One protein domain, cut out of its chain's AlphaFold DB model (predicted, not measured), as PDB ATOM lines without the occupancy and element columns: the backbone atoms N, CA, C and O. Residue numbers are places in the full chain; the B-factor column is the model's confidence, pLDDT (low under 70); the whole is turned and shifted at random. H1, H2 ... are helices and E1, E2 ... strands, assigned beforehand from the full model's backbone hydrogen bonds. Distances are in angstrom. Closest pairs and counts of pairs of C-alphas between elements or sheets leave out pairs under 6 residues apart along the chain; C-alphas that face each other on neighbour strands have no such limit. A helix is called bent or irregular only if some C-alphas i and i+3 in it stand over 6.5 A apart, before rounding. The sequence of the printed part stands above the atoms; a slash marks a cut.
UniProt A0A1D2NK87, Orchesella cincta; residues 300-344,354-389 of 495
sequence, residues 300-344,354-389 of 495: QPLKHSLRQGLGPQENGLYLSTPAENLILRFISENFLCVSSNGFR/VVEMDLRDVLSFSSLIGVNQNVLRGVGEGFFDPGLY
ATOM      1  N   GLN A 300       6.958  31.243 -45.635       86.88
ATOM      2  CA  GLN A 300       6.602  30.511 -46.862       86.88
ATOM      3  C   GLN A 300       6.445  28.996 -46.636       86.88
ATOM      4  O   GLN A 300       5.361  28.474 -46.920       86.88
ATOM      5  N   PRO A 301       7.443  28.269 -46.092       90.25
ATOM      6  CA  PRO A 301       7.264  26.848 -45.791       90.25
ATOM      7  C   PRO A 301       6.155  26.579 -44.775       90.25
ATOM      8  O   PRO A 301       5.431  25.598 -44.920       90.25
ATOM      9  N   LEU A 302       5.951  27.485 -43.812       91.88
ATOM     10  CA  LEU A 302       4.833  27.412 -42.875       91.88
ATOM     11  C   LEU A 302       3.477  27.459 -43.595       91.88
ATOM     12  O   LEU A 302       2.631  26.597 -43.366       91.88
ATOM     13  N   LYS A 303       3.273  28.414 -44.516       88.69
ATOM     14  CA  LYS A 303       2.046  28.498 -45.333       88.69
ATOM     15  C   LYS A 303       1.877  27.262 -46.215       88.69
ATOM     16  O   LYS A 303       0.755  26.806 -46.415       88.69
ATOM     17  N   HIS A 304       2.971  26.726 -46.756       89.12
ATOM     18  CA  HIS A 304       2.940  25.511 -47.568       89.12
ATOM     19  C   HIS A 304       2.504  24.291 -46.747       89.12
ATOM     20  O   HIS A 304       1.595  23.579 -47.165       89.12
ATOM     21  N   SER A 305       3.092  24.095 -45.565       90.06
ATOM     22  CA  SER A 305       2.715  23.034 -44.627       90.06
ATOM     23  C   SER A 305       1.256  23.172 -44.180       90.06
ATOM     24  O   SER A 305       0.504  22.200 -44.220       90.06
ATOM     25  N   LEU A 306       0.810  24.396 -43.873       89.12
ATOM     26  CA  LEU A 306      -0.587  24.672 -43.539       89.12
ATOM     27  C   LEU A 306      -1.534  24.320 -44.691       89.12
ATOM     28  O   LEU A 306      -2.551  23.674 -44.474       89.12
ATOM     29  N   ARG A 307      -1.191  24.695 -45.928       88.81
ATOM     30  CA  ARG A 307      -1.992  24.353 -47.113       88.81
ATOM     31  C   ARG A 307      -2.134  22.841 -47.288       88.81
ATOM     32  O   ARG A 307      -3.216  22.385 -47.636       88.81
ATOM     33  N   GLN A 308      -1.065  22.078 -47.059       86.38
ATOM     34  CA  GLN A 308      -1.119  20.615 -47.125       86.38
ATOM     35  C   GLN A 308      -2.040  20.039 -46.044       86.38
ATOM     36  O   GLN A 308      -2.894  19.219 -46.360       86.38
ATOM     37  N   GLY A 309      -1.920  20.523 -44.803       83.56
ATOM     38  CA  GLY A 309      -2.765  20.082 -43.689       83.56
ATOM     39  C   GLY A 309      -4.245  20.462 -43.825       83.56
ATOM     40  O   GLY A 309      -5.118  19.765 -43.325       83.56
ATOM     41  N   LEU A 310      -4.557  21.551 -44.531       82.44
ATOM     42  CA  LEU A 310      -5.938  21.948 -44.847       82.44
ATOM     43  C   LEU A 310      -6.489  21.281 -46.118       82.44
ATOM     44  O   LEU A 310      -7.652  21.493 -46.462       82.44
ATOM     45  N   GLY A 311      -5.652  20.526 -46.831       72.75
ATOM     46  CA  GLY A 311      -5.938  20.015 -48.162       72.75
ATOM     47  C   GLY A 311      -7.111  19.024 -48.237       72.75
ATOM     48  O   GLY A 311      -7.676  18.599 -47.226       72.75
ATOM     49  N   PRO A 312      -7.476  18.608 -49.464       58.53
ATOM     50  CA  PRO A 312      -8.680  17.825 -49.751       58.53
ATOM     51  C   PRO A 312      -8.728  16.429 -49.116       58.53
ATOM     52  O   PRO A 312      -9.800  15.838 -49.080       58.53
ATOM     53  N   GLN A 313      -7.603  15.902 -48.626       55.53
ATOM     54  CA  GLN A 313      -7.574  14.617 -47.920       55.53
ATOM     55  C   GLN A 313      -8.051  14.721 -46.465       55.53
ATOM     56  O   GLN A 313      -8.504  13.716 -45.930       55.53
ATOM     57  N   GLU A 314      -7.990  15.910 -45.851       54.94
ATOM     58  CA  GLU A 314      -8.403  16.103 -44.456       54.94
ATOM     59  C   GLU A 314      -9.660  16.975 -44.321       54.94
ATOM     60  O   GLU A 314     -10.596  16.554 -43.654       54.94
ATOM     61  N   ASN A 315      -9.741  18.144 -44.987       59.59
ATOM     62  CA  ASN A 315     -10.807  19.135 -44.707       59.59
ATOM     63  C   ASN A 315     -11.488  19.758 -45.948       59.59
ATOM     64  O   ASN A 315     -12.363  20.611 -45.808       59.59
ATOM     65  N   GLY A 316     -11.103  19.370 -47.171       61.50
ATOM     66  CA  GLY A 316     -11.809  19.781 -48.399       61.50
ATOM     67  C   GLY A 316     -11.543  21.209 -48.909       61.50
ATOM     68  O   GLY A 316     -12.159  21.618 -49.893       61.50
ATOM     69  N   LEU A 317     -10.625  21.973 -48.302       70.12
ATOM     70  CA  LEU A 317     -10.253  23.312 -48.776       70.12
ATOM     71  C   LEU A 317      -9.151  23.258 -49.840       70.12
ATOM     72  O   LEU A 317      -8.041  22.789 -49.588       70.12
ATOM     73  N   TYR A 318      -9.417  23.833 -51.014       72.81
ATOM     74  CA  TYR A 318      -8.416  23.989 -52.067       72.81
ATOM     75  C   TYR A 318      -7.968  25.451 -52.181       72.81
ATOM     76  O   TYR A 318      -8.587  26.247 -52.881       72.81
ATOM     77  N   LEU A 319      -6.891  25.804 -51.468       78.88
ATOM     78  CA  LEU A 319      -6.316  27.155 -51.450       78.88
ATOM     79  C   LEU A 319      -5.061  27.214 -52.337       78.88
ATOM     80  O   LEU A 319      -3.964  26.862 -51.901       78.88
ATOM     81  N   SER A 320      -5.213  27.649 -53.582       75.31
ATOM     82  CA  SER A 320      -4.182  27.669 -54.627       75.31
ATOM     83  C   SER A 320      -3.848  29.064 -55.167       75.31
ATOM     84  O   SER A 320      -2.756  29.261 -55.702       75.31
ATOM     85  N   THR A 321      -4.741  30.046 -55.028       80.38
ATOM     86  CA  THR A 321      -4.551  31.370 -55.634       80.38
ATOM     87  C   THR A 321      -3.743  32.325 -54.738       80.38
ATOM     88  O   THR A 321      -3.767  32.217 -53.510       80.38
ATOM     89  N   PRO A 322      -3.056  33.337 -55.307       75.12
ATOM     90  CA  PRO A 322      -2.359  34.360 -54.519       75.12
ATOM     91  C   PRO A 322      -3.257  35.133 -53.544       75.12
ATOM     92  O   PRO A 322      -2.780  35.595 -52.512       75.12
ATOM     93  N   ALA A 323      -4.547  35.286 -53.862       74.50
ATOM     94  CA  ALA A 323      -5.516  35.916 -52.969       74.50
ATOM     95  C   ALA A 323      -5.872  34.995 -51.790       74.50
ATOM     96  O   ALA A 323      -5.975  35.459 -50.658       74.50
ATOM     97  N   GLU A 324      -5.971  33.684 -52.023       78.75
ATOM     98  CA  GLU A 324      -6.212  32.680 -50.977       78.75
ATOM     99  C   GLU A 324      -5.049  32.553 -49.983       78.75
ATOM    100  O   GLU A 324      -5.255  32.132 -48.845       78.75
ATOM    101  N   ASN A 325      -3.839  33.006 -50.333       79.00
ATOM    102  CA  ASN A 325      -2.747  33.124 -49.359       79.00
ATOM    103  C   ASN A 325      -3.088  34.073 -48.194       79.00
ATOM    104  O   ASN A 325      -2.503  33.931 -47.120       79.00
ATOM    105  N   LEU A 326      -4.029  35.011 -48.367       78.62
ATOM    106  CA  LEU A 326      -4.534  35.836 -47.265       78.62
ATOM    107  C   LEU A 326      -5.347  35.013 -46.261       78.62
ATOM    108  O   LEU A 326      -5.257  35.269 -45.065       78.62
ATOM    109  N   ILE A 327      -6.069  33.991 -46.727       79.56
ATOM    110  CA  ILE A 327      -6.792  33.051 -45.862       79.56
ATOM    111  C   ILE A 327      -5.787  32.205 -45.085       79.56
ATOM    112  O   ILE A 327      -5.888  32.100 -43.869       79.56
ATOM    113  N   LEU A 328      -4.763  31.664 -45.758       84.56
ATOM    114  CA  LEU A 328      -3.689  30.925 -45.081       84.56
ATOM    115  C   LEU A 328      -2.984  31.790 -44.035       84.56
ATOM    116  O   LEU A 328      -2.679  31.311 -42.947       84.56
ATOM    117  N   ARG A 329      -2.755  33.070 -44.343       83.50
ATOM    118  CA  ARG A 329      -2.193  34.026 -43.391       83.50
ATOM    119  C   ARG A 329      -3.120  34.236 -42.196       83.50
ATOM    120  O   ARG A 329      -2.658  34.100 -41.068       83.50
ATOM    121  N   PHE A 330      -4.405  34.499 -42.428       81.62
ATOM    122  CA  PHE A 330      -5.398  34.635 -41.363       81.62
ATOM    123  C   PHE A 330      -5.434  33.393 -40.470       81.62
ATOM    124  O   PHE A 330      -5.366  33.515 -39.249       81.62
ATOM    125  N   ILE A 331      -5.455  32.200 -41.071       81.12
ATOM    126  CA  ILE A 331      -5.438  30.946 -40.320       81.12
ATOM    127  C   ILE A 331      -4.143  30.835 -39.503       81.12
ATOM    128  O   ILE A 331      -4.175  30.500 -38.318       81.12
ATOM    129  N   SER A 332      -3.006  31.182 -40.117       85.88
ATOM    130  CA  SER A 332      -1.701  31.120 -39.462       85.88
ATOM    131  C   SER A 332      -1.574  32.049 -38.254       85.88
ATOM    132  O   SER A 332      -0.975  31.670 -37.253       85.88
ATOM    133  N   GLU A 333      -2.150  33.248 -38.337       80.50
ATOM    134  CA  GLU A 333      -2.050  34.274 -37.298       80.50
ATOM    135  C   GLU A 333      -3.037  34.027 -36.144       80.50
ATOM    136  O   GLU A 333      -2.742  34.407 -35.013       80.50
ATOM    137  N   ASN A 334      -4.174  33.366 -36.401       77.62
ATOM    138  CA  ASN A 334      -5.247  33.213 -35.410       77.62
ATOM    139  C   ASN A 334      -5.345  31.819 -34.771       77.62
ATOM    140  O   ASN A 334      -5.807  31.718 -33.634       77.62
ATOM    141  N   PHE A 335      -4.934  30.752 -35.467       79.12
ATOM    142  CA  PHE A 335      -5.230  29.375 -35.035       79.12
ATOM    143  C   PHE A 335      -4.003  28.484 -34.827       79.12
ATOM    144  O   PHE A 335      -4.120  27.430 -34.198       79.12
ATOM    145  N   LEU A 336      -2.822  28.870 -35.319       82.25
ATOM    146  CA  LEU A 336      -1.607  28.101 -35.049       82.25
ATOM    147  C   LEU A 336      -1.180  28.234 -33.589       82.25
ATOM    148  O   LEU A 336      -1.390  29.255 -32.939       82.25
ATOM    149  N   CYS A 337      -0.531  27.191 -33.088       82.06
ATOM    150  CA  CYS A 337       0.140  27.194 -31.797       82.06
ATOM    151  C   CYS A 337       1.278  26.173 -31.808       82.06
ATOM    152  O   CYS A 337       1.276  25.235 -32.602       82.06
ATOM    153  N   VAL A 338       2.243  26.352 -30.913       79.62
ATOM    154  CA  VAL A 338       3.349  25.420 -30.697       79.62
ATOM    155  C   VAL A 338       3.261  24.870 -29.278       79.62
ATOM    156  O   VAL A 338       2.980  25.595 -28.326       79.62
ATOM    157  N   SER A 339       3.506  23.569 -29.129       76.81
ATOM    158  CA  SER A 339       3.575  22.923 -27.816       76.81
ATOM    159  C   SER A 339       4.918  23.215 -27.148       76.81
ATOM    160  O   SER A 339       5.966  22.978 -27.754       76.81
ATOM    161  N   SER A 340       4.899  23.644 -25.883       70.94
ATOM    162  CA  SER A 340       6.107  23.876 -25.077       70.94
ATOM    163  C   SER A 340       6.900  22.593 -24.808       70.94
ATOM    164  O   SER A 340       8.127  22.612 -24.819       70.94
ATOM    165  N   ASN A 341       6.224  21.452 -24.653       68.81
ATOM    166  CA  ASN A 341       6.848  20.168 -24.307       68.81
ATOM    167  C   ASN A 341       7.271  19.324 -25.521       68.81
ATOM    168  O   ASN A 341       7.636  18.157 -25.362       68.81
ATOM    169  N   GLY A 342       7.235  19.897 -26.725       65.06
ATOM    170  CA  GLY A 342       7.379  19.138 -27.962       65.06
ATOM    171  C   GLY A 342       6.038  18.681 -28.521       65.06
ATOM    172  O   GLY A 342       5.042  18.567 -27.797       65.06
ATOM    173  N   PHE A 343       6.014  18.406 -29.820       66.69
ATOM    174  CA  PHE A 343       4.901  17.729 -30.470       66.69
ATOM    175  C   PHE A 343       5.208  16.239 -30.588       66.69
ATOM    176  O   PHE A 343       6.210  15.836 -31.179       66.69
ATOM    177  N   ARG A 344       4.333  15.406 -30.026       63.59
ATOM    178  CA  ARG A 344       4.274  13.985 -30.369       63.59
ATOM    179  C   ARG A 344       3.149  13.827 -31.373       63.59
ATOM    180  O   ARG A 344       2.039  14.281 -31.095       63.59
ATOM    181  N   VAL A 354     -11.221  18.778 -32.746       76.69
ATOM    182  CA  VAL A 354     -11.508  19.629 -33.903       76.69
ATOM    183  C   VAL A 354     -11.593  21.081 -33.443       76.69
ATOM    184  O   VAL A 354     -12.324  21.409 -32.509       76.69
ATOM    185  N   VAL A 355     -10.829  21.954 -34.090       73.12
ATOM    186  CA  VAL A 355     -10.933  23.406 -33.946       73.12
ATOM    187  C   VAL A 355     -11.860  23.907 -35.042       73.12
ATOM    188  O   VAL A 355     -11.546  23.774 -36.224       73.12
ATOM    189  N   GLU A 356     -12.998  24.479 -34.656       76.38
ATOM    190  CA  GLU A 356     -13.881  25.165 -35.594       76.38
ATOM    191  C   GLU A 356     -13.321  26.554 -35.900       76.38
ATOM    192  O   GLU A 356     -13.166  27.399 -35.016       76.38
ATOM    193  N   MET A 357     -12.996  26.781 -37.168       73.81
ATOM    194  CA  MET A 357     -12.532  28.066 -37.663       73.81
ATOM    195  C   MET A 357     -13.688  28.782 -38.344       73.81
ATOM    196  O   MET A 357     -14.217  28.320 -39.359       73.81
ATOM    197  N   ASP A 358     -14.055  29.929 -37.790       71.75
ATOM    198  CA  ASP A 358     -14.971  30.854 -38.433       71.75
ATOM    199  C   ASP A 358     -14.201  31.736 -39.415       71.75
ATOM    200  O   ASP A 358     -13.330  32.514 -39.029       71.75
ATOM    201  N   LEU A 359     -14.505  31.580 -40.702       69.38
ATOM    202  CA  LEU A 359     -13.874  32.352 -41.767       69.38
ATOM    203  C   LEU A 359     -14.759  33.485 -42.286       69.38
ATOM    204  O   LEU A 359     -14.406  34.079 -43.299       69.38
ATOM    205  N   ARG A 360     -15.876  33.823 -41.623       66.38
ATOM    206  CA  ARG A 360     -16.784  34.908 -42.056       66.38
ATOM    207  C   ARG A 360     -16.097  36.267 -42.207       66.38
ATOM    208  O   ARG A 360     -16.514  37.064 -43.042       66.38
ATOM    209  N   ASP A 361     -15.022  36.504 -41.460       55.91
ATOM    210  CA  ASP A 361     -14.231  37.738 -41.547       55.91
ATOM    211  C   ASP A 361     -13.383  37.833 -42.829       55.91
ATOM    212  O   ASP A 361     -12.931  38.913 -43.205       55.91
ATOM    213  N   VAL A 362     -13.151  36.706 -43.513       63.78
ATOM    214  CA  VAL A 362     -12.263  36.618 -44.689       63.78
ATOM    215  C   VAL A 362     -12.992  36.097 -45.929       63.78
ATOM    216  O   VAL A 362     -12.639  36.445 -47.056       63.78
ATOM    217  N   LEU A 363     -14.023  35.277 -45.737       65.44
ATOM    218  CA  LEU A 363     -14.846  34.677 -46.771       65.44
ATOM    219  C   LEU A 363     -16.259  35.248 -46.698       65.44
ATOM    220  O   LEU A 363     -16.916  35.232 -45.663       65.44
ATOM    221  N   SER A 364     -16.757  35.704 -47.842       58.25
ATOM    222  CA  SER A 364     -18.108  36.253 -47.994       58.25
ATOM    223  C   SER A 364     -19.221  35.198 -47.935       58.25
ATOM    224  O   SER A 364     -20.397  35.548 -47.983       58.25
ATOM    225  N   PHE A 365     -18.871  33.916 -47.817       58.78
ATOM    226  CA  PHE A 365     -19.794  32.825 -47.530       58.78
ATOM    227  C   PHE A 365     -19.461  32.238 -46.154       58.78
ATOM    228  O   PHE A 365     -18.295  32.065 -45.808       58.78
ATOM    229  N   SER A 366     -20.485  31.939 -45.353       54.47
ATOM    230  CA  SER A 366     -20.312  31.365 -44.018       54.47
ATOM    231  C   SER A 366     -19.840  29.912 -44.112       54.47
ATOM    232  O   SER A 366     -20.658  28.994 -44.142       54.47
ATOM    233  N   SER A 367     -18.529  29.689 -44.173       63.78
ATOM    234  CA  SER A 367     -17.941  28.360 -44.003       63.78
ATOM    235  C   SER A 367     -17.292  28.264 -42.625       63.78
ATOM    236  O   SER A 367     -16.226  28.840 -42.403       63.78
ATOM    237  N   LEU A 368     -17.941  27.536 -41.717       71.06
ATOM    238  CA  LEU A 368     -17.270  26.962 -40.554       71.06
ATOM    239  C   LEU A 368     -16.444  25.778 -41.040       71.06
ATOM    240  O   LEU A 368     -16.960  24.911 -41.748       71.06
ATOM    241  N   ILE A 369     -15.164  25.762 -40.688       76.44
ATOM    242  CA  ILE A 369     -14.247  24.708 -41.110       76.44
ATOM    243  C   ILE A 369     -13.662  24.077 -39.864       76.44
ATOM    244  O   ILE A 369     -12.932  24.727 -39.119       76.44
ATOM    245  N   GLY A 370     -14.007  22.815 -39.635       76.00
ATOM    246  CA  GLY A 370     -13.377  22.004 -38.607       76.00
ATOM    247  C   GLY A 370     -12.007  21.545 -39.086       76.00
ATOM    248  O   GLY A 370     -11.891  21.009 -40.183       76.00
ATOM    249  N   VAL A 371     -10.973  21.768 -38.281       77.69
ATOM    250  CA  VAL A 371      -9.615  21.281 -38.551       77.69
ATOM    251  C   VAL A 371      -9.088  20.569 -37.322       77.69
ATOM    252  O   VAL A 371      -9.211  21.070 -36.204       77.69
ATOM    253  N   ASN A 372      -8.465  19.408 -37.516       79.12
ATOM    254  CA  ASN A 372      -7.828  18.683 -36.425       79.12
ATOM    255  C   ASN A 372      -6.733  19.555 -35.781       79.12
ATOM    256  O   ASN A 372      -5.815  20.049 -36.441       79.12
ATOM    257  N   GLN A 373      -6.807  19.736 -34.463       79.12
ATOM    258  CA  GLN A 373      -5.872  20.561 -33.702       79.12
ATOM    259  C   GLN A 373      -4.416  20.106 -33.882       79.12
ATOM    260  O   GLN A 373      -3.497  20.926 -33.822       79.12
ATOM    261  N   ASN A 374      -4.183  18.814 -34.124       77.12
ATOM    262  CA  ASN A 374      -2.844  18.273 -34.337       77.12
ATOM    263  C   ASN A 374      -2.216  18.748 -35.650       77.12
ATOM    264  O   ASN A 374      -0.998  18.908 -35.698       77.12
ATOM    265  N   VAL A 375      -3.021  19.047 -36.673       81.25
ATOM    266  CA  VAL A 375      -2.547  19.669 -37.916       81.25
ATOM    267  C   VAL A 375      -2.024  21.068 -37.618       81.25
ATOM    268  O   VAL A 375      -0.877  21.385 -37.928       81.25
ATOM    269  N   LEU A 376      -2.827  21.887 -36.931       78.50
ATOM    270  CA  LEU A 376      -2.463  23.260 -36.567       78.50
ATOM    271  C   LEU A 376      -1.224  23.307 -35.659       78.50
ATOM    272  O   LEU A 376      -0.372  24.178 -35.816       78.50
ATOM    273  N   ARG A 377      -1.088  22.347 -34.737       79.25
ATOM    274  CA  ARG A 377       0.110  22.208 -33.894       79.25
ATOM    275  C   ARG A 377       1.329  21.747 -34.689       79.25
ATOM    276  O   ARG A 377       2.416  22.282 -34.498       79.25
ATOM    277  N   GLY A 378       1.151  20.785 -35.593       82.31
ATOM    278  CA  GLY A 378       2.231  20.205 -36.390       82.31
ATOM    279  C   GLY A 378       2.879  21.197 -37.357       82.31
ATOM    280  O   GLY A 378       4.086  21.135 -37.574       82.31
ATOM    281  N   VAL A 379       2.117  22.160 -37.886       88.00
ATOM    282  CA  VAL A 379       2.634  23.183 -38.814       88.00
ATOM    283  C   VAL A 379       3.755  24.019 -38.188       88.00
ATOM    284  O   VAL A 379       4.735  24.331 -38.865       88.00
ATOM    285  N   GLY A 380       3.644  24.383 -36.906       88.38
ATOM    286  CA  GLY A 380       4.662  25.173 -36.202       88.38
ATOM    287  C   GLY A 380       5.925  24.385 -35.836       88.38
ATOM    288  O   GLY A 380       6.961  24.978 -35.537       88.38
ATOM    289  N   GLU A 381       5.884  23.053 -35.891       90.25
ATOM    290  CA  GLU A 381       7.018  22.209 -35.506       90.25
ATOM    291  C   GLU A 381       8.179  22.272 -36.496       90.25
ATOM    292  O   GLU A 381       9.313  22.001 -36.111       90.25
ATOM    293  N   GLY A 382       7.942  22.717 -37.733       92.44
ATOM    294  CA  GLY A 382       8.998  22.878 -38.733       92.44
ATOM    295  C   GLY A 382      10.114  23.855 -38.331       92.44
ATOM    296  O   GLY A 382      11.228  23.755 -38.835       92.44
ATOM    297  N   PHE A 383       9.876  24.760 -37.372       95.25
ATOM    298  CA  PHE A 383      10.938  25.602 -36.796       95.25
ATOM    299  C   PHE A 383      11.902  24.826 -35.883       95.25
ATOM    300  O   PHE A 383      13.058  25.222 -35.710       95.25
ATOM    301  N   PHE A 384      11.437  23.722 -35.297       94.94
ATOM    302  CA  PHE A 384      12.183  22.863 -34.372       94.94
ATOM    303  C   PHE A 384      12.696  21.588 -35.058       94.94
ATOM    304  O   PHE A 384      13.721  21.049 -34.639       94.94
ATOM    305  N   ASP A 385      12.042  21.180 -36.146       93.31
ATOM    306  CA  ASP A 385      12.444  20.115 -37.063       93.31
ATOM    307  C   ASP A 385      12.243  20.549 -38.536       93.31
ATOM    308  O   ASP A 385      11.191  20.287 -39.129       93.31
ATOM    309  N   PRO A 386      13.241  21.214 -39.154       93.81
ATOM    310  CA  PRO A 386      13.153  21.708 -40.532       93.81
ATOM    311  C   PRO A 386      12.878  20.635 -41.588       93.81
ATOM    312  O   PRO A 386      12.411  20.975 -42.680       93.81
ATOM    313  N   GLY A 387      13.093  19.354 -41.268       92.31
ATOM    314  CA  GLY A 387      12.722  18.241 -42.138       92.31
ATOM    315  C   GLY A 387      11.223  18.215 -42.449       92.31
ATOM    316  O   GLY A 387      10.838  17.878 -43.566       92.31
ATOM    317  N   LEU A 388      10.373  18.683 -41.523       90.44
ATOM    318  CA  LEU A 388       8.924  18.827 -41.735       90.44
ATOM    319  C   LEU A 388       8.570  19.902 -42.772       90.44
ATOM    320  O   LEU A 388       7.510  19.846 -43.391       90.44
ATOM    321  N   TYR A 389       9.463  20.866 -42.987       91.81
ATOM    322  CA  TYR A 389       9.368  21.854 -44.060       91.81
ATOM    323  C   TYR A 389      10.115  21.425 -45.333       91.81
ATOM    324  O   TYR A 389      10.168  22.194 -46.292       91.81
TER     325      TYR A 389
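This is residues 300 to 344 and 354 to 389 of the 495 residues of a protein of Orchesella cincta (UniProt A0A1D2NK87). A small cluster of helices is built round H1, which has H3 side by side with it and H2 crossing it at about a right angle, while the short H4 comes near the beginning of H1. A two-stranded hairpin, E1 and E2, runs off from the beginning of H3 toward one end of the longest axis, and a long link, residues 310 to 324, loops from H1 to H2. The printed part has 81 residues, with four named helices and two named strands in the order H1 H2 E1 E2 H3 H4; the sheet, E1 - E2, is antiparallel, and the class is mixed, helices and strands. The whole is compact, with a radius of gyration of the C-alphas of 12.4 A, and spans 37 by 25 by 23 A.

Begin at H1, residues 300 to 309, the hub, which touches three helices. H2, residues 325 to 334, touches it about perpendicular, at 86 degrees; the closest C-alphas are those of Lys 303 and Leu 328, 6.2 A apart. Past the cut, E1, residues 354 to 358, and E2, residues 368 to 372, form an antiparallel hairpin at 150 degrees; look for N 355 and O 371 at 2.8 A and N 369 and O 357 at 3.0 A, within hydrogen-bond range. H3, residues 373 to 383, touches H1 at a shallow tilt of 26 degrees, opposite ways; the C-alphas of Gly 309 and Val 375 come closest, at 5.8 A. H2 and H3 are only just apart, their closest C-alphas 8.4 A from each other. H4, residues 386 to 389, only just touches H1, with 3 pairs of C-alphas within 8 A, the closest being those of Pro 301 and Tyr 389 at 5.7 A. H3 and H4 touch only at the corner, and only just, with 3 such pairs; the C-alphas of Gly 382 and Leu 388 are closest, at 5.0 A. Every O i to N i+4 pair is within hydrogen-bond range in H1 and H2; H3 has 3 of 7, beside 5 of 8 O i to N i+3 pairs, and H4 is too short for an O i to N i+4 pair.

Find C-alpha 300 at (6.602, 30.511, -46.862); from there H1 runs 14.4 A to C-alpha 309. H2 covers 14.2 A, E1 12.6 A and E2 13.2 A. H3 starts at C-alpha 373, (-5.872, 20.561, -33.702), and runs 17.8 A; it is neither bent nor irregular, but only just: C-alphas 379 and 382 are 6.4 A apart. H4, 5.2 A, ends at C-alpha 389, (9.368, 21.854, -44.060).

The C-alphas of Asn 341 and Ser 364 are the two farthest apart, at 38.0 A. Residues 345 to 353 are not printed, and C-alphas 344 and 354 are 17.1 A apart across the cut. The link from H1 to H2 is long. The model's pLDDT is under 70 at residues 312 to 316, 341 to 344 and 359 to 367.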